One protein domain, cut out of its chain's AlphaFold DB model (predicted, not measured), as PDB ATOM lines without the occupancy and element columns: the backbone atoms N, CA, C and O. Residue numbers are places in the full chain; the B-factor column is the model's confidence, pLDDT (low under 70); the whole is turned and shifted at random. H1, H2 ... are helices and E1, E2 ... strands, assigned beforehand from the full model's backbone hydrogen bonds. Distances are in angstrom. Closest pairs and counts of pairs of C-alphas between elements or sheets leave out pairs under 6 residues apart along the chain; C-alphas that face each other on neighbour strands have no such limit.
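What this domain is: This is residues 3 to 151 of the 160 residues of a protein of Dictyobacter kobayashii (UniProt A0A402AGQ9). A small sheet of four parallel strands, in the order E2 E1 E3 E4, has H1 and H2 over one face and H8 over the other. Beyond one end of the strands an arm with H6 and H7 runs out and folds back, and residues 108 to 115 stick out at its tip; toward the other end of the long axis H4 packs on H8, with H5 farther out. The printed part has 149 residues with eight named helices and four named strands, in the order E1 H1 E2 H2 H3 H4 H5 E3 H6 H7 H8 E4, of mixed class. It is compact, with a radius of gyration of the C-alphas of 16.0 A, but elongated, spanning 54 by 30 by 28 A.

Where its parts are: Find C-alpha 3 at (146.633, 96.433, 88.751), where E1 begins; it runs 12.5 A to residue 7. Beside it look for E3, residues 95 to 99, 13.2 A, and E2, residues 26 to 29; E4, residues 140 to 142, ends at (153.720, 94.545, 96.201). H8 starts at C-alpha 124, (140.488, 94.727, 103.012), and runs 15.3 A to residue 134. H1 is residues 13 to 22, 14.1 A; H2 31 to 39, 12.7 A; H3 48 to 51; H4 66 to 73; H5 79 to 87, 12.2 A; H6 103 to 106; H7 114 to 119.

How they stand to each other: Within hydrogen-bond range look for N 97 and O 4 at 2.8 A between E3 and E1, N 5 and O 28 at 2.8 A between E1 and E2, and N 96 and O 140 at 2.8 A between E3 and E4. E1, H1, E2 form a strand-helix-strand unit, two parallel neighbour strands with a helix between, its crossover right-handed; E3, H6 H7 H8, E4 form another. H8 lies over E3 and E4 at a height over the sheet of 8.5 A; C-alphas 132 and 141 are its closest to E4, 5.6 A. On the opposite face H1 runs along the strands, 7 degrees from E1 on the local plane, and H2 stands up from the sheet. H1 and H2 only just touch, with 3 pairs of C-alphas within 8 A, the closest Pro 14 and Leu 37, 6.7 A. H4 touches H8, closest C-alphas Ile 72 and Ala 132, 5.9 A, and H3, closest Ala 67 and Thr 51, 5.7 A. H5 is close to H4 but not clearly touching, Leu 85 to Gly 70 being the closest C-alphas, 7.3 A; H6 and H7 are likewise close, Met 106 to Ala 117, 7.4 A. Every O i to N i+4 pair is within hydrogen-bond range in H1, H4, H5, H7 and H8, and 4 of 5 in H2; H3 and H6 are too short for one.

The domain as a whole: The C-alphas of Ala 79 and Ala 111 are farthest apart, 53.8 A. The printed part has no cut, and the link from H3 to H4, 14 residues, is long. Look for low confidence at residues 146 to 151, with pLDDT under 70.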
ATOM      1  N   ALA A   3     146.093  96.241  87.414       97.50
ATOM      2  CA  ALA A   3     146.633  96.433  88.751       97.50
ATOM      3  C   ALA A   3     145.557  96.966  89.696       97.50
ATOM      4  O   ALA A   3     144.818  97.876  89.329       97.50
ATOM      5  N   ILE A   4     145.502  96.442  90.918       97.31
ATOM      6  CA  ILE A   4     144.794  97.076  92.034       97.31
ATOM      7  C   ILE A   4     145.832  97.759  92.917       97.31
ATOM      8  O   ILE A   4     146.780  97.110  93.359       97.31
ATOM      9  N   ILE A   5     145.643  99.049  93.192       95.44
ATOM     10  CA  ILE A   5     146.490  99.829  94.096       95.44
ATOM     11  C   ILE A   5     145.641 100.369  95.249       95.44
ATOM     12  O   ILE A   5     144.693 101.126  95.042       95.44
ATOM     13  N   SER A   6     145.988  99.988  96.477       93.31
ATOM     14  CA  SER A   6     145.355 100.501  97.695       93.31
ATOM     15  C   SER A   6     146.420 100.708  98.763       93.31
ATOM     16  O   SER A   6     146.872  99.761  99.399       93.31
ATOM     17  N   VAL A   7     146.890 101.945  98.896       90.69
ATOM     18  CA  VAL A   7     148.033 102.274  99.755       90.69
ATOM     19  C   VAL A   7     147.656 103.331 100.786       90.69
ATOM     20  O   VAL A   7     147.072 104.361 100.447       90.69
ATOM     21  N   ALA A   8     148.015 103.071 102.042       87.69
ATOM     22  CA  ALA A   8     147.976 104.034 103.134       87.69
ATOM     23  C   ALA A   8     149.192 104.979 103.085       87.69
ATOM     24  O   ALA A   8     149.033 106.198 103.114       87.69
ATOM     25  N   ASN A   9     150.406 104.432 102.945       85.94
ATOM     26  CA  ASN A   9     151.630 105.208 102.726       85.94
ATOM     27  C   ASN A   9     151.851 105.430 101.220       85.94
ATOM     28  O   ASN A   9     151.935 104.478 100.444       85.94
ATOM     29  N   ARG A  10     151.961 106.690 100.804       87.50
ATOM     30  CA  ARG A  10     152.038 107.092  99.391       87.50
ATOM     31  C   ARG A  10     153.472 107.253  98.879       87.50
ATOM     32  O   ARG A  10     153.670 107.548  97.705       87.50
ATOM     33  N   GLU A  11     154.477 107.041  99.725       87.38
ATOM     34  CA  GLU A  11     155.887 107.146  99.346       87.38
ATOM     35  C   GLU A  11     156.220 106.204  98.177       87.38
ATOM     36  O   GLU A  11     156.173 104.984  98.319       87.38
ATOM     37  N   GLY A  12     156.572 106.780  97.023       86.75
ATOM     38  CA  GLY A  12     156.913 106.048  95.798       86.75
ATOM     39  C   GLY A  12     155.716 105.617  94.935       86.75
ATOM     40  O   GLY A  12     155.924 105.068  93.849       86.75
ATOM     41  N   LEU A  13     154.478 105.928  95.348       90.81
ATOM     42  CA  LEU A  13     153.266 105.691  94.555       90.81
ATOM     43  C   LEU A  13     153.338 106.319  93.149       90.81
ATOM     44  O   LEU A  13     153.045 105.590  92.200       90.81
ATOM     45  N   PRO A  14     153.767 107.589  92.967       89.75
ATOM     46  CA  PRO A  14     153.833 108.188  91.632       89.75
ATOM     47  C   PRO A  14     154.779 107.427  90.699       89.75
ATOM     48  O   PRO A  14     154.412 107.106  89.573       89.75
ATOM     49  N   MET A  15     155.962 107.043  91.193       90.06
ATOM     50  CA  MET A  15     156.957 106.303  90.411       90.06
ATOM     51  C   MET A  15     156.446 104.915  90.001       90.06
ATOM     52  O   MET A  15     156.557 104.542  88.835       90.06
ATOM     53  N   LEU A  16     155.843 104.165  90.934       91.75
ATOM     54  CA  LEU A  16     155.227 102.872  90.626       91.75
ATOM     55  C   LEU A  16     154.122 103.024  89.573       91.75
ATOM     56  O   LEU A  16     154.044 102.246  88.626       91.75
ATOM     57  N   ALA A  17     153.245 104.006  89.747       92.44
ATOM     58  CA  ALA A  17     152.086 104.165  88.890       92.44
ATOM     59  C   ALA A  17     152.461 104.671  87.484       92.44
ATOM     60  O   ALA A  17     151.888 104.200  86.503       92.44
ATOM     61  N   GLN A  18     153.482 105.525  87.362       91.81
ATOM     62  CA  GLN A  18     154.085 105.903  86.079       91.81
ATOM     63  C   GLN A  18     154.716 104.699  85.372       91.81
ATOM     64  O   GLN A  18     154.486 104.499  84.179       91.81
ATOM     65  N   GLU A  19     155.465 103.862  86.098       91.69
ATOM     66  CA  GLU A  19     156.047 102.631  85.552       91.69
ATOM     67  C   GLU A  19     154.943 101.707  85.009       91.69
ATOM     68  O   GLU A  19     154.980 101.308  83.843       91.69
ATOM     69  N   LEU A  20     153.898 101.450  85.800       92.88
ATOM     70  CA  LEU A  20     152.732 100.664  85.387       92.88
ATOM     71  C   LEU A  20     152.042 101.243  84.142       92.88
ATOM     72  O   LEU A  20     151.734 100.506  83.201       92.88
ATOM     73  N   GLN A  21     151.830 102.558  84.101       90.81
ATOM     74  CA  GLN A  21     151.185 103.221  82.972       90.81
ATOM     75  C   GLN A  21     152.046 103.157  81.700       90.81
ATOM     76  O   GLN A  21     151.507 102.923  80.618       90.81
ATOM     77  N   SER A  22     153.376 103.267  81.821       91.75
ATOM     78  CA  SER A  22     154.322 103.103  80.701       91.75
ATOM     79  C   SER A  22     154.258 101.703  80.073       91.75
ATOM     80  O   SER A  22     154.466 101.526  78.872       91.75
ATOM     81  N   HIS A  23     153.872 100.708  80.876       91.94
ATOM     82  CA  HIS A  23     153.629  99.333  80.456       91.94
ATOM     83  C   HIS A  23     152.170  99.060  80.054       91.94
ATOM     84  O   HIS A  23     151.792  97.902  79.876       91.94
ATOM     85  N   HIS A  24     151.355 100.103  79.864       93.56
ATOM     86  CA  HIS A  24     149.943  99.997  79.476       93.56
ATOM     87  C   HIS A  24     149.112  99.148  80.458       93.56
ATOM     88  O   HIS A  24     148.163  98.458  80.071       93.56
ATOM     89  N   VAL A  25     149.475  99.165  81.745       96.00
ATOM     90  CA  VAL A  25     148.703  98.506  82.801       96.00
ATOM     91  C   VAL A  25     147.519  99.390  83.183       96.00
ATOM     92  O   VAL A  25     147.682 100.567  83.497       96.00
ATOM     93  N   THR A  26     146.315  98.821  83.185       96.94
ATOM     94  CA  THR A  26     145.120  99.502  83.694       96.94
ATOM     95  C   THR A  26     145.151  99.511  85.219       96.94
ATOM     96  O   THR A  26     145.227  98.447  85.837       96.94
ATOM     97  N   ILE A  27     145.085 100.696  85.823       96.69
ATOM     98  CA  ILE A  27     145.147 100.879  87.276       96.69
ATOM     99  C   ILE A  27     143.732 101.035  87.834       96.69
ATOM    100  O   ILE A  27     142.995 101.916  87.403       96.69
ATOM    101  N   PHE A  28     143.386 100.216  88.824       96.88
ATOM    102  CA  PHE A  28     142.200 100.345  89.667       96.88
ATOM    103  C   PHE A  28     142.637 100.726  91.077       96.88
ATOM    104  O   PHE A  28     143.587 100.147  91.604       96.88
ATOM    105  N   SER A  29     141.961 101.676  91.710       94.44
ATOM    106  CA  SER A  29     142.367 102.158  93.028       94.44
ATOM    107  C   SER A  29     141.198 102.490  93.947       94.44
ATOM    108  O   SER A  29     140.064 102.704  93.513       94.44
ATOM    109  N   THR A  30     141.470 102.474  95.250       90.88
ATOM    110  CA  THR A  30     140.544 102.987  96.263       90.88
ATOM    111  C   THR A  30     140.525 104.514  96.247       90.88
ATOM    112  O   THR A  30     141.548 105.130  95.965       90.88
ATOM    113  N   SER A  31     139.397 105.121  96.622       84.75
ATOM    114  CA  SER A  31     139.134 106.569  96.532       84.75
ATOM    115  C   SER A  31     140.286 107.476  96.992       84.75
ATOM    116  O   SER A  31     140.697 108.360  96.248       84.75
ATOM    117  N   GLY A  32     140.867 107.235  98.172       85.44
ATOM    118  CA  GLY A  32     141.984 108.055  98.670       85.44
ATOM    119  C   GLY A  32     143.291 107.905  97.878       85.44
ATOM    120  O   GLY A  32     144.070 108.847  97.794       85.44
ATOM    121  N   THR A  33     143.534 106.736  97.282       87.88
ATOM    122  CA  THR A  33     144.688 106.497  96.400       87.88
ATOM    123  C   THR A  33     144.449 107.098  95.015       87.88
ATOM    124  O   THR A  33     145.372 107.648  94.426       87.88
ATOM    125  N   GLN A  34     143.211 107.033  94.517       89.94
ATOM    126  CA  GLN A  34     142.822 107.581  93.218       89.94
ATOM    127  C   GLN A  34     143.097 109.086  93.128       89.94
ATOM    128  O   GLN A  34     143.721 109.532  92.174       89.94
ATOM    129  N   GLN A  35     142.689 109.844  94.149       89.75
ATOM    130  CA  GLN A  35     142.868 111.300  94.192       89.75
ATOM    131  C   GLN A  35     144.340 111.722  94.073       89.75
ATOM    132  O   GLN A  35     144.651 112.691  93.390       89.75
ATOM    133  N   GLU A  36     145.247 110.981  94.713       89.00
ATOM    134  CA  GLU A  36     146.688 111.245  94.626       89.00
ATOM    135  C   GLU A  36     147.225 110.965  93.218       89.00
ATOM    136  O   GLU A  36     147.970 111.757  92.655       89.00
ATOM    137  N   LEU A  37     146.820 109.836  92.631       91.31
ATOM    138  CA  LEU A  37     147.229 109.467  91.278       91.31
ATOM    139  C   LEU A  37     146.763 110.511  90.255       91.31
ATOM    140  O   LEU A  37     147.535 110.904  89.384       91.31
ATOM    141  N   GLU A  38     145.532 110.996  90.392       91.44
ATOM    142  CA  GLU A  38     144.972 112.036  89.529       91.44
ATOM    143  C   GLU A  38     145.713 113.373  89.669       91.44
ATOM    144  O   GLU A  38     145.942 114.041  88.658       91.44
ATOM    145  N   ALA A  39     146.145 113.741  90.882       89.19
ATOM    146  CA  ALA A  39     146.950 114.943  91.120       89.19
ATOM    147  C   ALA A  39     148.308 114.900  90.391       89.19
ATOM    148  O   ALA A  39     148.804 115.932  89.942       89.19
ATOM    149  N   GLU A  40     148.862 113.703  90.199       87.31
ATOM    150  CA  GLU A  40     150.098 113.440  89.448       87.31
ATOM    151  C   GLU A  40     149.854 113.212  87.938       87.31
ATOM    152  O   GLU A  40     150.755 112.819  87.195       87.31
ATOM    153  N   GLY A  41     148.623 113.427  87.456       89.25
ATOM    154  CA  GLY A  41     148.242 113.227  86.053       89.25
ATOM    155  C   GLY A  41     148.134 111.756  85.630       89.25
ATOM    156  O   GLY A  41     148.040 111.452  84.435       89.25
ATOM    157  N   ILE A  42     148.131 110.830  86.588       90.81
ATOM    158  CA  ILE A  42     148.055 109.392  86.348       90.81
ATOM    159  C   ILE A  42     146.588 108.974  86.293       90.81
ATOM    160  O   ILE A  42     145.797 109.237  87.197       90.81
ATOM    161  N   LYS A  43     146.217 108.265  85.226       92.81
ATOM    162  CA  LYS A  43     144.852 107.756  85.066       92.81
ATOM    163  C   LYS A  43     144.663 106.509  85.923       92.81
ATOM    164  O   LYS A  43     145.303 105.488  85.667       92.81
ATOM    165  N   ALA A  44     143.742 106.580  86.874       94.50
ATOM    166  CA  ALA A  44     143.296 105.447  87.667       94.50
ATOM    167  C   ALA A  44     141.768 105.352  87.635       94.50
ATOM    168  O   ALA A  44     141.068 106.357  87.680       94.50
ATOM    169  N   GLN A  45     141.267 104.127  87.539       94.94
ATOM    170  CA  GLN A  45     139.850 103.800  87.633       94.94
ATOM    171  C   GLN A  45     139.487 103.478  89.080       94.94
ATOM    172  O   GLN A  45     140.338 103.056  89.872       94.94
ATOM    173  N   SER A  46     138.215 103.626  89.431       93.44
ATOM    174  CA  SER A  46     137.752 103.219  90.755       93.44
ATOM    175  C   SER A  46     137.671 101.695  90.845       93.44
ATOM    176  O   SER A  46     137.205 101.033  89.917       93.44
ATOM    177  N   VAL A  47     138.032 101.105  91.990       93.69
ATOM    178  CA  VAL A  47     137.736  99.681  92.258       93.69
ATOM    179  C   VAL A  47     136.237  99.363  92.192       93.69
ATOM    180  O   VAL A  47     135.878  98.221  91.917       93.69
ATOM    181  N   ASN A  48     135.361 100.360  92.353       92.44
ATOM    182  CA  ASN A  48     133.914 100.186  92.208       92.44
ATOM    183  C   ASN A  48     133.508  99.840  90.766       92.44
ATOM    184  O   ASN A  48     132.486  99.195  90.554       92.44
ATOM    185  N   GLU A  49     134.322 100.197  89.766       93.44
ATOM    186  CA  GLU A  49     134.096  99.793  88.371       93.44
ATOM    187  C   GLU A  49     134.281  98.280  88.175       93.44
ATOM    188  O   GLU A  49     133.720  97.706  87.244       93.44
ATOM    189  N   LEU A  50     135.041  97.621  89.060       94.81
ATOM    190  CA  LEU A  50     135.200  96.163  89.064       94.81
ATOM    191  C   LEU A  50     134.012  95.457  89.713       94.81
ATOM    192  O   LEU A  50     133.663  94.349  89.321       94.81
ATOM    193  N   THR A  51     133.451  96.056  90.762       93.06
ATOM    194  CA  THR A  51     132.428  95.414  91.593       93.06
ATOM    195  C   THR A  51     131.018  95.730  91.123       93.06
ATOM    196  O   THR A  51     130.117  94.938  91.381       93.06
ATOM    197  N   GLN A  52     130.824  96.884  90.472       90.69
ATOM    198  CA  GLN A  52     129.514  97.482  90.198       90.69
ATOM    199  C   GLN A  52     128.634  97.580  91.456       90.69
ATOM    200  O   GLN A  52     127.407  97.607  91.375       90.69
ATOM    201  N   PHE A  53     129.268  97.638  92.632       90.06
ATOM    202  CA  PHE A  53     128.609  97.666  93.929       90.06
ATOM    203  C   PHE A  53     128.845  99.029  94.595       90.06
ATOM    204  O   PHE A  53     129.977  99.523  94.568       90.06
ATOM    205  N   PRO A  54     127.810  99.664  95.176       86.56
ATOM    206  CA  PRO A  54     127.956 100.973  95.799       86.56
ATOM    207  C   PRO A  54     128.858 100.913  97.035       86.56
ATOM    208  O   PRO A  54     128.937  99.904  97.734       86.56
ATOM    209  N   GLU A  55     129.508 102.031  97.350       86.38
ATOM    210  CA  GLU A  55     130.239 102.149  98.607       86.38
ATOM    211  C   GLU A  55     129.252 102.180  99.784       86.38
ATOM    212  O   GLU A  55     128.357 103.021  99.846       86.38
ATOM    213  N   ILE A  56     129.417 101.245 100.721       90.69
ATOM    214  CA  ILE A  56     128.630 101.146 101.957       90.69
ATOM    215  C   ILE A  56     129.565 101.069 103.164       90.69
ATOM    216  O   ILE A  56     130.750 100.756 103.017       90.69
ATOM    217  N   LEU A  57     129.031 101.320 104.364       92.62
ATOM    218  CA  LEU A  57     129.773 101.216 105.631       92.62
ATOM    219  C   LEU A  57     131.078 102.033 105.611       92.62
ATOM    220  O   LEU A  57     132.128 101.543 106.025       92.62
ATOM    221  N   ASN A  58     131.026 103.247 105.051       86.81
ATOM    222  CA  ASN A  58     132.180 104.138 104.873       86.81
ATOM    223  C   ASN A  58     133.367 103.465 104.153       86.81
ATOM    224  O   ASN A  58     134.531 103.728 104.447       86.81
ATOM    225  N   GLY A  59     133.078 102.538 103.235       87.00
ATOM    226  CA  GLY A  59     134.092 101.853 102.443       87.00
ATOM    227  C   GLY A  59     134.748 100.652 103.113       87.00
ATOM    228  O   GLY A  59     135.621 100.046 102.494       87.00
ATOM    229  N   ARG A  60     134.323 100.245 104.316       90.12
ATOM    230  CA  ARG A  60     134.914  99.112 105.058       90.12
ATOM    231  C   ARG A  60     134.897  97.780 104.300       90.12
ATOM    232  O   ARG A  60     135.725  96.915 104.563       90.12
ATOM    233  N   VAL A  61     133.975  97.615 103.353       92.00
ATOM    234  CA  VAL A  61     133.804  96.375 102.574       92.00
ATOM    235  C   VAL A  61     134.053  96.554 101.075       92.00
ATOM    236  O   VAL A  61     133.795  95.639 100.301       92.00
ATOM    237  N   LYS A  62     134.574  97.708 100.637       90.38
ATOM    238  CA  LYS A  62     134.622  98.066  99.206       90.38
ATOM    239  C   LYS A  62     135.449  97.114  98.339       90.38
ATOM    240  O   LYS A  62     135.138  96.919  97.170       90.38
ATOM    241  N   THR A  63     136.488  96.502  98.907       94.62
ATOM    242  CA  THR A  63     137.331  95.527  98.198       94.62
ATOM    243  C   THR A  63     136.915  94.078  98.443       94.62
ATOM    244  O   THR A  63     137.342  93.199  97.697       94.62
ATOM    245  N   LEU A  64     136.064  93.817  99.444       96.31
ATOM    246  CA  LEU A  64     135.615  92.488  99.878       96.31
ATOM    247  C   LEU A  64     134.522  91.932  98.955       96.31
ATOM    248  O   LEU A  64     133.404  91.660  99.380       96.31
ATOM    249  N   HIS A  65     134.855  91.777  97.671       97.31
ATOM    250  CA  HIS A  65     133.904  91.413  96.626       97.31
ATOM    251  C   HIS A  65     134.403  90.251  95.746       97.31
ATOM    252  O   HIS A  65     135.580  90.245  95.364       97.31
ATOM    253  N   PRO A  66     133.531  89.304  95.333       97.25
ATOM    254  CA  PRO A  66     133.912  88.193  94.456       97.25
ATOM    255  C   PRO A  66     134.540  88.624  93.128       97.25
ATOM    256  O   PRO A  66     135.457  87.966  92.659       97.25
ATOM    257  N   ALA A  67     134.122  89.749  92.543       97.19
ATOM    258  CA  ALA A  67     134.739  90.256  91.311       97.19
ATOM    259  C   ALA A  67     136.226  90.626  91.487       97.19
ATOM    260  O   ALA A  67     137.022  90.463  90.570       97.19
ATOM    261  N   ILE A  68     136.618  91.082  92.681       97.81
ATOM    262  CA  ILE A  68     138.014  91.399  92.993       97.81
ATOM    263  C   ILE A  68     138.766  90.115  93.340       97.81
ATOM    264  O   ILE A  68     139.773  89.787  92.716       97.81
ATOM    265  N   PHE A  69     138.257  89.350  94.307       98.38
ATOM    266  CA  PHE A  69     138.944  88.154  94.793       98.38
ATOM    267  C   PHE A  69     138.966  87.018  93.774       98.38
ATOM    268  O   PHE A  69     139.968  86.321  93.695       98.38
ATOM    269  N   GLY A  70     137.928  86.858  92.955       98.06
ATOM    270  CA  GLY A  70     137.908  85.930  91.825       98.06
ATOM    271  C   GLY A  70     138.925  86.321  90.756       98.06
ATOM    272  O   GLY A  70     139.666  85.467  90.280       98.06
ATOM    273  N   GLY A  71     139.052  87.620  90.455       98.19
ATOM    274  CA  GLY A  71     140.081  88.122  89.543       98.19
ATOM    275  C   GLY A  71     141.509  87.875  90.046       98.19
ATOM    276  O   GLY A  71     142.408  87.659  89.239       98.19
ATOM    277  N   ILE A  72     141.720  87.870  91.365       98.50
ATOM    278  CA  ILE A  72     143.026  87.604  91.990       98.50
ATOM    279  C   ILE A  72     143.299  86.101  92.149       98.50
ATOM    280  O   ILE A  72     144.421  85.663  91.927       98.50
ATOM    281  N   LEU A  73     142.314  85.308  92.576       98.50
ATOM    282  CA  LEU A  73     142.507  83.921  93.029       98.50
ATOM    283  C   LEU A  73     142.243  82.861  91.961       98.50
ATOM    284  O   LEU A  73     142.487  81.681  92.219       98.50
ATOM    285  N   ALA A  74     141.711  83.235  90.800       97.94
ATOM    286  CA  ALA A  74     141.513  82.276  89.728       97.94
ATOM    287  C   ALA A  74     142.858  81.705  89.251       97.94
ATOM    288  O   ALA A  74     143.769  82.454  88.897       97.94
ATOM    289  N   HIS A  75     142.959  80.375  89.223       95.25
ATOM    290  CA  HIS A  75     144.107  79.670  88.676       95.25
ATOM    291  C   HIS A  75     144.045  79.732  87.150       95.25
ATOM    292  O   HIS A  75     143.125  79.181  86.535       95.25
ATOM    293  N   ARG A  76     144.995  80.439  86.537       93.19
ATOM    294  CA  ARG A  76     145.005  80.636  85.086       93.19
ATOM    295  C   ARG A  76     145.430  79.341  84.396       93.19
ATOM    296  O   ARG A  76     146.332  78.648  84.852       93.19
ATOM    297  N   GLY A  77     144.761  78.982  83.303       93.50
ATOM    298  CA  GLY A  77     144.964  77.701  82.625       93.50
ATOM    299  C   GLY A  77     144.149  76.535  83.194       93.50
ATOM    300  O   GLY A  77     144.149  75.459  82.593       93.50
ATOM    301  N   LEU A  78     143.412  76.715  84.300       96.81
ATOM    302  CA  LEU A  78     142.401  75.750  84.736       96.81
ATOM    303  C   LEU A  78     141.057  76.078  84.075       96.81
ATOM    304  O   LEU A  78     140.400  77.056  84.430       96.81
ATOM    305  N   ALA A  79     140.635  75.228  83.137       97.94
ATOM    306  CA  ALA A  79     139.451  75.459  82.303       97.94
ATOM    307  C   ALA A  79     138.164  75.746  83.100       97.94
ATOM    308  O   ALA A  79     137.330  76.536  82.660       97.94
ATOM    309  N   GLU A  80     138.003  75.129  84.275       98.06
ATOM    310  CA  GLU A  80     136.852  75.367  85.156       98.06
ATOM    311  C   GLU A  80     136.827  76.808  85.682       98.06
ATOM    312  O   GLU A  80     135.824  77.500  85.517       98.06
ATOM    313  N   HIS A  81     137.953  77.303  86.206       98.12
ATOM    314  CA  HIS A  81     138.060  78.678  86.699       98.12
ATOM    315  C   HIS A  81     137.900  79.695  85.560       98.12
ATOM    316  O   HIS A  81     137.214  80.701  85.717       98.12
ATOM    317  N   GLU A  82     138.487  79.440  84.386       97.44
ATOM    318  CA  GLU A  82     138.340  80.329  83.224       97.44
ATOM    319  C   GLU A  82     136.886  80.437  82.749       97.44
ATOM    320  O   GLU A  82     136.435  81.513  82.335       97.44
ATOM    321  N   LYS A  83     136.136  79.332  82.826       98.12
ATOM    322  CA  LYS A  83     134.704  79.311  82.525       98.12
ATOM    323  C   LYS A  83     133.917  80.134  83.541       98.12
ATOM    324  O   LYS A  83     133.108  80.960  83.125       98.12
ATOM    325  N   GLU A  84     134.168  79.952  84.837       98.19
ATOM    326  CA  GLU A  84     133.510  80.724  85.901       98.19
ATOM    327  C   GLU A  84     133.783  82.225  85.766       98.19
ATOM    328  O   GLU A  84     132.845  83.025  85.780       98.19
ATOM    329  N   LEU A  85     135.044  82.610  85.537       98.00
ATOM    330  CA  LEU A  85     135.424  84.000  85.289       98.00
ATOM    331  C   LEU A  85     134.618  84.604  84.133       98.00
ATOM    332  O   LEU A  85     134.022  85.670  84.288       98.00
ATOM    333  N   LYS A  86     134.536  83.906  82.991       97.56
ATOM    334  CA  LYS A  86     133.735  84.354  81.841       97.56
ATOM    335  C   LYS A  86     132.251  84.468  82.175       97.56
ATOM    336  O   LYS A  86     131.643  85.483  81.848       97.56
ATOM    337  N   SER A  87     131.671  83.454  82.816       97.75
ATOM    338  CA  SER A  87     130.245  83.430  83.168       97.75
ATOM    339  C   SER A  87     129.848  84.569  84.105       97.75
ATOM    340  O   SER A  87     128.744  85.096  83.987       97.75
ATOM    341  N   HIS A  88     130.753  84.984  84.989       97.38
ATOM    342  CA  HIS A  88     130.529  86.079  85.930       97.38
ATOM    343  C   HIS A  88     131.106  87.425  85.471       97.38
ATOM    344  O   HIS A  88     131.055  88.387  86.231       97.38
ATOM    345  N   GLN A  89     131.628  87.513  84.240       96.62
ATOM    346  CA  GLN A  89     132.240  88.727  83.678       96.62
ATOM    347  C   GLN A  89     133.400  89.271  84.533       96.62
ATOM    348  O   GLN A  89     133.664  90.472  84.577       96.62
ATOM    349  N   ILE A  90     134.121  88.374  85.207       97.56
ATOM    350  CA  ILE A  90     135.270  88.704  86.042       97.56
ATOM    351  C   ILE A  90     136.531  88.620  85.187       97.56
ATOM    352  O   ILE A  90     136.807  87.608  84.543       97.56
ATOM    353  N   VAL A  91     137.324  89.689  85.199       96.81
ATOM    354  CA  VAL A  91     138.594  89.756  84.471       96.81
ATOM    355  C   VAL A  91     139.755  89.561  85.454       96.81
ATOM    356  O   VAL A  91     139.736  90.187  86.516       96.81
ATOM    357  N   PRO A  92     140.773  88.739  85.124       98.00
ATOM    358  CA  PRO A  92     141.925  88.525  85.995       98.00
ATOM    359  C   PRO A  92     142.666  89.811  86.378       98.00
ATOM    360  O   PRO A  92     142.806  90.730  85.568       98.00
ATOM    361  N   ILE A  93     143.186  89.842  87.603       98.38
ATOM    362  CA  ILE A  93     144.080  90.877  88.129       98.38
ATOM    363  C   ILE A  93     145.505  90.333  88.110       98.38
ATOM    364  O   ILE A  93     145.740  89.207  88.536       98.38
ATOM    365  N   ASP A  94     146.450  91.119  87.600       97.94
ATOM    366  CA  ASP A  94     147.854  90.717  87.440       97.94
ATOM    367  C   ASP A  94     148.744  91.246  88.564       97.94
ATOM    368  O   ASP A  94     149.770  90.653  88.883       97.94
ATOM    369  N   ILE A  95     148.379  92.395  89.139       97.62
ATOM    370  CA  ILE A  95     149.200  93.100  90.123       97.62
ATOM    371  C   ILE A  95     148.313  93.592  91.264       97.62
ATOM    372  O   ILE A  95     147.263  94.194  91.039       97.62
ATOM    373  N   VAL A  96     148.755  93.373  92.497       97.25
ATOM    374  CA  VAL A  96     148.131  93.906  93.709       97.25
ATOM    375  C   VAL A  96     149.194  94.657  94.500       97.25
ATOM    376  O   VAL A  96     150.098  94.051  95.070       97.25
ATOM    377  N   ALA A  97     149.091  95.982  94.527       95.62
ATOM    378  CA  ALA A  97     149.972  96.858  95.286       95.62
ATOM    379  C   ALA A  97     149.224  97.414  96.499       95.62
ATOM    380  O   ALA A  97     148.344  98.264  96.366       95.62
ATOM    381  N   VAL A  98     149.554  96.910  97.686       94.44
ATOM    382  CA  VAL A  98     148.858  97.256  98.926       94.44
ATOM    383  C   VAL A  98     149.856  97.467 100.040       94.44
ATOM    384  O   VAL A  98     150.658  96.586 100.308       94.44
ATOM    385  N   ASN A  99     149.777  98.589 100.746       90.19
ATOM    386  CA  ASN A  99     150.459  98.725 102.028       90.19
ATOM    387  C   ASN A  99     149.451  99.068 103.119       90.19
ATOM    388  O   ASN A  99     148.448  99.736 102.877       90.19
ATOM    389  N   LEU A 100     149.721  98.537 104.305       89.56
ATOM    390  CA  LEU A 100     148.839  98.660 105.452       89.56
ATOM    391  C   LEU A 100     149.245  99.882 106.269       89.56
ATOM    392  O   LEU A 100     150.425 100.242 106.320       89.56
ATOM    393  N   TYR A 101     148.268 100.489 106.934       82.94
ATOM    394  CA  TYR A 101     148.530 101.528 107.920       82.94
ATOM    395  C   TYR A 101     149.459 100.985 109.028       82.94
ATOM    396  O   TYR A 101     149.317  99.815 109.409       82.94
ATOM    397  N   PRO A 102     150.420 101.774 109.552       85.56
ATOM    398  CA  PRO A 102     151.351 101.328 110.590       85.56
ATOM    399  C   PRO A 102     150.654 101.217 111.956       85.56
ATOM    400  O   PRO A 102     150.936 101.955 112.898       85.56
ATOM    401  N   PHE A 103     149.743 100.252 112.084       90.06
ATOM    402  CA  PHE A 103     148.911 100.036 113.268       90.06
ATOM    403  C   PHE A 103     149.740  99.921 114.553       90.06
ATOM    404  O   PHE A 103     149.410 100.525 115.567       90.06
ATOM    405  N   ALA A 104     150.865  99.202 114.490       89.19
ATOM    406  CA  ALA A 104     151.765  99.018 115.625       89.19
ATOM    407  C   ALA A 104     152.413 100.323 116.118       89.19
ATOM    408  O   ALA A 104     152.780 100.401 117.286       89.19
ATOM    409  N   GLU A 105     152.601 101.317 115.247       88.31
ATOM    410  CA  GLU A 105     153.134 102.626 115.634       88.31
ATOM    411  C   GLU A 105     152.047 103.466 116.300       88.31
ATOM    412  O   GLU A 105     152.289 104.045 117.354       88.31
ATOM    413  N   MET A 106     150.832 103.448 115.749       88.31
ATOM    414  CA  MET A 106     149.705 104.199 116.296       88.31
ATOM    415  C   MET A 106     149.299 103.728 117.700       88.31
ATOM    416  O   MET A 106     149.149 104.554 118.595       88.31
ATOM    417  N   VAL A 107     149.201 102.420 117.950       91.38
ATOM    418  CA  VAL A 107     148.822 101.914 119.287       91.38
ATOM    419  C   VAL A 107     149.911 102.093 120.354       91.38
ATOM    420  O   VAL A 107     149.663 101.831 121.528       91.38
ATOM    421  N   ARG A 108     151.132 102.495 119.970       93.06
ATOM    422  CA  ARG A 108     152.190 102.867 120.925       93.06
ATOM    423  C   ARG A 108     152.040 104.296 121.430       93.06
ATOM    424  O   ARG A 108     152.607 104.609 122.474       93.06
ATOM    425  N   ASP A 109     151.334 105.148 120.694       92.25
ATOM    426  CA  ASP A 109     151.037 106.497 121.146       92.25
ATOM    427  C   ASP A 109     149.986 106.435 122.261       92.25
ATOM    428  O   ASP A 109     148.883 105.922 122.076       92.25
ATOM    429  N   ALA A 110     150.344 106.950 123.436       92.62
ATOM    430  CA  ALA A 110     149.466 106.982 124.599       92.62
ATOM    431  C   ALA A 110     148.247 107.904 124.411       92.62
ATOM    432  O   ALA A 110     147.300 107.806 125.190       92.62
ATOM    433  N   ALA A 111     148.267 108.798 123.416       95.62
ATOM    434  CA  ALA A 111     147.129 109.643 123.066       95.62
ATOM    435  C   ALA A 111     146.053 108.902 122.252       95.62
ATOM    436  O   ALA A 111     144.916 109.366 122.201       95.62
ATOM    437  N   THR A 112     146.391 107.761 121.644       94.31
ATOM    438  CA  THR A 112     145.475 106.979 120.808       94.31
ATOM    439  C   THR A 112     144.368 106.347 121.643       94.31
ATOM    440  O   THR A 112     144.612 105.563 122.564       94.31
ATOM    441  N   THR A 113     143.124 106.632 121.279       96.00
ATOM    442  CA  THR A 113     141.942 106.007 121.879       96.00
ATOM    443  C   THR A 113     141.675 104.613 121.304       96.00
ATOM    444  O   THR A 113     142.116 104.262 120.209       96.00
ATOM    445  N   LEU A 114     140.897 103.799 122.026       92.94
ATOM    446  CA  LEU A 114     140.478 102.485 121.527       92.94
ATOM    447  C   LEU A 114     139.677 102.598 120.221       92.94
ATOM    448  O   LEU A 114     139.889 101.797 119.317       92.94
ATOM    449  N   ASP A 115     138.791 103.586 120.107       93.81
ATOM    450  CA  ASP A 115     137.966 103.764 118.909       93.81
ATOM    451  C   ASP A 115     138.830 104.124 117.692       93.81
ATOM    452  O   ASP A 115     138.678 103.520 116.631       93.81
ATOM    453  N   GLU A 116     139.813 105.016 117.857       91.38
ATOM    454  CA  GLU A 116     140.796 105.322 116.807       91.38
ATOM    455  C   GLU A 116     141.606 104.084 116.409       91.38
ATOM    456  O   GLU A 116     141.805 103.839 115.218       91.38
ATOM    457  N   ALA A 117     142.024 103.272 117.389       91.56
ATOM    458  CA  ALA A 117     142.684 101.995 117.136       91.56
ATOM    459  C   ALA A 117     141.804 101.070 116.281       91.56
ATOM    460  O   ALA A 117     142.234 100.585 115.234       91.56
ATOM    461  N   LEU A 118     140.552 100.854 116.684       90.94
ATOM    462  CA  LEU A 118     139.621  99.964 115.988       90.94
ATOM    463  C   LEU A 118     139.310 100.423 114.554       90.94
ATOM    464  O   LEU A 118     139.149  99.576 113.672       90.94
ATOM    465  N   GLU A 119     139.262 101.733 114.293       89.19
ATOM    466  CA  GLU A 119     139.054 102.281 112.944       89.19
ATOM    467  C   GLU A 119     140.218 101.988 111.983       89.19
ATOM    468  O   GLU A 119     139.990 101.840 110.783       89.19
ATOM    469  N   GLN A 120     141.453 101.846 112.478       88.75
ATOM    470  CA  GLN A 120     142.625 101.583 111.626       88.75
ATOM    471  C   GLN A 120     142.930 100.091 111.416       88.75
ATOM    472  O   GLN A 120     143.929  99.748 110.777       88.75
ATOM    473  N   ILE A 121     142.094  99.180 111.929       91.38
ATOM    474  CA  ILE A 121     142.231  97.747 111.647       91.38
ATOM    475  C   ILE A 121     141.815  97.478 110.198       91.38
ATOM    476  O   ILE A 121     140.632  97.460 109.849       91.38
ATOM    477  N   ASP A 122     142.806  97.217 109.352       92.12
ATOM    478  CA  ASP A 122     142.588  96.987 107.927       92.12
ATOM    479  C   ASP A 122     142.236  95.521 107.623       92.12
ATOM    480  O   ASP A 122     143.068  94.615 107.711       92.12
ATOM    481  N   ILE A 123     140.986  95.288 107.222       94.62
ATOM    482  CA  ILE A 123     140.507  93.975 106.768       94.62
ATOM    483  C   ILE A 123     140.765  93.782 105.270       94.62
ATOM    484  O   ILE A 123     141.232  92.724 104.837       94.62
ATOM    485  N   GLY A 124     140.451  94.800 104.470       94.38
ATOM    486  CA  GLY A 124     140.488  94.727 103.012       94.38
ATOM    487  C   GLY A 124     141.911  94.586 102.482       94.38
ATOM    488  O   GLY A 124     142.178  93.697 101.672       94.38
ATOM    489  N   GLY A 125     142.834  95.412 102.969       94.19
ATOM    490  CA  GLY A 125     144.237  95.382 102.576       94.19
ATOM    491  C   GLY A 125     144.904  94.053 102.925       94.19
ATOM    492  O   GLY A 125     145.541  93.435 102.069       94.19
ATOM    493  N   VAL A 126     144.687  93.539 104.141       96.06
ATOM    494  CA  VAL A 126     145.222  92.231 104.564       96.06
ATOM    495  C   VAL A 126     144.675  91.106 103.685       96.06
ATOM    496  O   VAL A 126     145.434  90.237 103.245       96.06
ATOM    497  N   ALA A 127     143.374  91.114 103.392       98.00
ATOM    498  CA  ALA A 127     142.760  90.107 102.537       98.00
ATOM    499  C   ALA A 127     143.337  90.139 101.109       98.00
ATOM    500  O   ALA A 127     143.701  89.082 100.587       98.00
ATOM    501  N   LEU A 128     143.494  91.326 100.512       97.69
ATOM    502  CA  LEU A 128     144.092  91.506  99.183       97.69
ATOM    503  C   LEU A 128     145.525  90.968  99.115       97.69
ATOM    504  O   LEU A 128     145.841  90.184  98.219       97.69
ATOM    505  N   VAL A 129     146.374  91.335 100.083       97.00
ATOM    506  CA  VAL A 129     147.769  90.866 100.153       97.00
ATOM    507  C   VAL A 129     147.817  89.343 100.230       97.00
ATOM    508  O   VAL A 129     148.558  88.708  99.482       97.00
ATOM    509  N   ARG A 130     147.002  88.735 101.102       98.25
ATOM    510  CA  ARG A 130     146.973  87.275 101.269       98.25
ATOM    511  C   ARG A 130     146.450  86.556 100.028       98.25
ATOM    512  O   ARG A 130     146.977  85.501  99.684       98.25
ATOM    513  N   ALA A 131     145.438  87.104  99.362       98.44
ATOM    514  CA  ALA A 131     144.894  86.524  98.139       98.44
ATOM    515  C   ALA A 131     145.918  86.549  96.997       98.44
ATOM    516  O   ALA A 131     146.148  85.521  96.364       98.44
ATOM    517  N   ALA A 132     146.582  87.687  96.790       98.00
ATOM    518  CA  ALA A 132     147.611  87.826  95.765       98.00
ATOM    519  C   ALA A 132     148.825  86.932  96.055       98.00
ATOM    520  O   ALA A 132     149.273  86.201  95.179       98.00
ATOM    521  N   ALA A 133     149.298  86.905  97.306       97.31
ATOM    522  CA  ALA A 133     150.399  86.035  97.716       97.31
ATOM    523  C   ALA A 133     150.069  84.541  97.549       97.31
ATOM    524  O   ALA A 133     150.938  83.760  97.170       97.31
ATOM    525  N   LYS A 134     148.818  84.127  97.797       98.06
ATOM    526  CA  LYS A 134     148.373  82.749  97.541       98.06
ATOM    527  C   LYS A 134     148.481  82.392  96.054       98.06
ATOM    528  O   LYS A 134     148.859  81.266  95.748       98.06
ATOM    529  N   ASN A 135     148.159  83.324  95.158       97.44
ATOM    530  CA  ASN A 135     148.174  83.109  93.710       97.44
ATOM    531  C   ASN A 135     149.426  83.693  93.026       97.44
ATOM    532  O   ASN A 135     149.354  84.195  91.906       97.44
ATOM    533  N   PHE A 136     150.583  83.628  93.696       96.00
ATOM    534  CA  PHE A 136     151.842  84.252  93.253       96.00
ATOM    535  C   PHE A 136     152.341  83.802  91.868       96.00
ATOM    536  O   PHE A 136     153.192  84.462  91.278       96.00
ATOM    537  N   GLN A 137     151.859  82.660  91.370       95.12
ATOM    538  CA  GLN A 137     152.199  82.157  90.037       95.12
ATOM    539  C   GLN A 137     151.647  83.066  88.932       95.12
ATOM    540  O   GLN A 137     152.276  83.214  87.887       95.12
ATOM    541  N   ASP A 138     150.500  83.691  89.202       95.81
ATOM    542  CA  ASP A 138     149.723  84.477  88.249       95.81
ATOM    543  C   ASP A 138     149.616  85.960  88.641       95.81
ATOM    544  O   ASP A 138     149.305  86.801  87.795       95.81
ATOM    545  N   VAL A 139     149.849  86.285  89.918       97.19
ATOM    546  CA  VAL A 139     149.648  87.623  90.487       97.19
ATOM    547  C   VAL A 139     150.899  88.115  91.205       97.19
ATOM    548  O   VAL A 139     151.407  87.481  92.127       97.19
ATOM    549  N   VAL A 140     151.359  89.309  90.837       96.00
ATOM    550  CA  VAL A 140     152.438  90.011  91.537       96.00
ATOM    551  C   VAL A 140     151.858  90.775  92.723       96.00
ATOM    552  O   VAL A 140     150.983  91.623  92.554       96.00
ATOM    553  N   VAL A 141     152.371  90.520  93.927       95.38
ATOM    554  CA  VAL A 141     152.012  91.274  95.137       95.38
ATOM    555  C   VAL A 141     153.136  92.233  95.533       95.38
ATOM    556  O   VAL A 141     154.290  91.833  95.670       95.38
ATOM    557  N   LEU A 142     152.800  93.507  95.739       94.25
ATOM    558  CA  LEU A 142     153.720  94.545  96.201       94.25
ATOM    559  C   LEU A 142     153.213  95.107  97.526       94.25
ATOM    560  O   LEU A 142     152.201  95.800  97.561       94.25
ATOM    561  N   VAL A 143     153.945  94.850  98.614       92.19
ATOM    562  CA  VAL A 143     153.596  95.389  99.943       92.19
ATOM    563  C   VAL A 143     154.200  96.767 100.235       92.19
ATOM    564  O   VAL A 143     153.971  97.354 101.292       92.19
ATOM    565  N   ARG A 144     155.013  97.284  99.306       84.75
ATOM    566  CA  ARG A 144     155.636  98.612  99.361       84.75
ATOM    567  C   ARG A 144     155.706  99.209  97.950       84.75
ATOM    568  O   ARG A 144     156.275  98.563  97.068       84.75
ATOM    569  N   PRO A 145     155.188 100.424  97.719       70.19
ATOM    570  CA  PRO A 145     155.158 101.040  96.397       70.19
ATOM    571  C   PRO A 145     156.490 101.733  96.074       70.19
ATOM    572  O   PRO A 145     156.547 102.945  95.974       70.19
ATOM    573  N   ARG A 146     157.595 100.982  95.957       65.69
ATOM    574  CA  ARG A 146     158.931 101.574  95.710       65.69
ATOM    575  C   ARG A 146     159.537 101.296  94.334       65.69
ATOM    576  O   ARG A 146     160.550 101.914  94.044       65.69
ATOM    577  N   THR A 147     158.957 100.402  93.530       59.25
ATOM    578  CA  THR A 147     159.212 100.094  92.094       59.25
ATOM    579  C   THR A 147     158.934  98.612  91.853       59.25
ATOM    580  O   THR A 147     159.044  97.797  92.777       59.25
ATOM    581  N   ILE A 148     158.618  98.233  90.615       59.19
ATOM    582  CA  ILE A 148     158.688  96.830  90.206       59.19
ATOM    583  C   ILE A 148     160.144  96.558  89.808       59.19
ATOM    584  O   ILE A 148     160.609  96.960  88.748       59.19
ATOM    585  N   SER A 149     160.916  95.896  90.676       44.72
ATOM    586  CA  SER A 149     162.288  95.491  90.327       44.72
ATOM    587  C   SER A 149     162.330  94.645  89.033       44.72
ATOM    588  O   SER A 149     161.333  94.006  88.684       44.72
ATOM    589  N   PRO A 150     163.487  94.557  88.334       41.41
ATOM    590  CA  PRO A 150     163.620  93.910  87.018       41.41
ATOM    591  C   PRO A 150     163.170  92.443  86.947       41.41
ATOM    592  O   PRO A 150     163.015  91.908  85.854       41.41
ATOM    593  N   CYS A 151     162.942  91.794  88.090       40.69
ATOM    594  CA  CYS A 151     162.451  90.426  88.212       40.69
ATOM    595  C   CYS A 151     161.132  90.180  87.453       40.69
ATOM    596  O   CYS A 151     160.875  89.051  87.053       40.69
TER     597      CYS A 151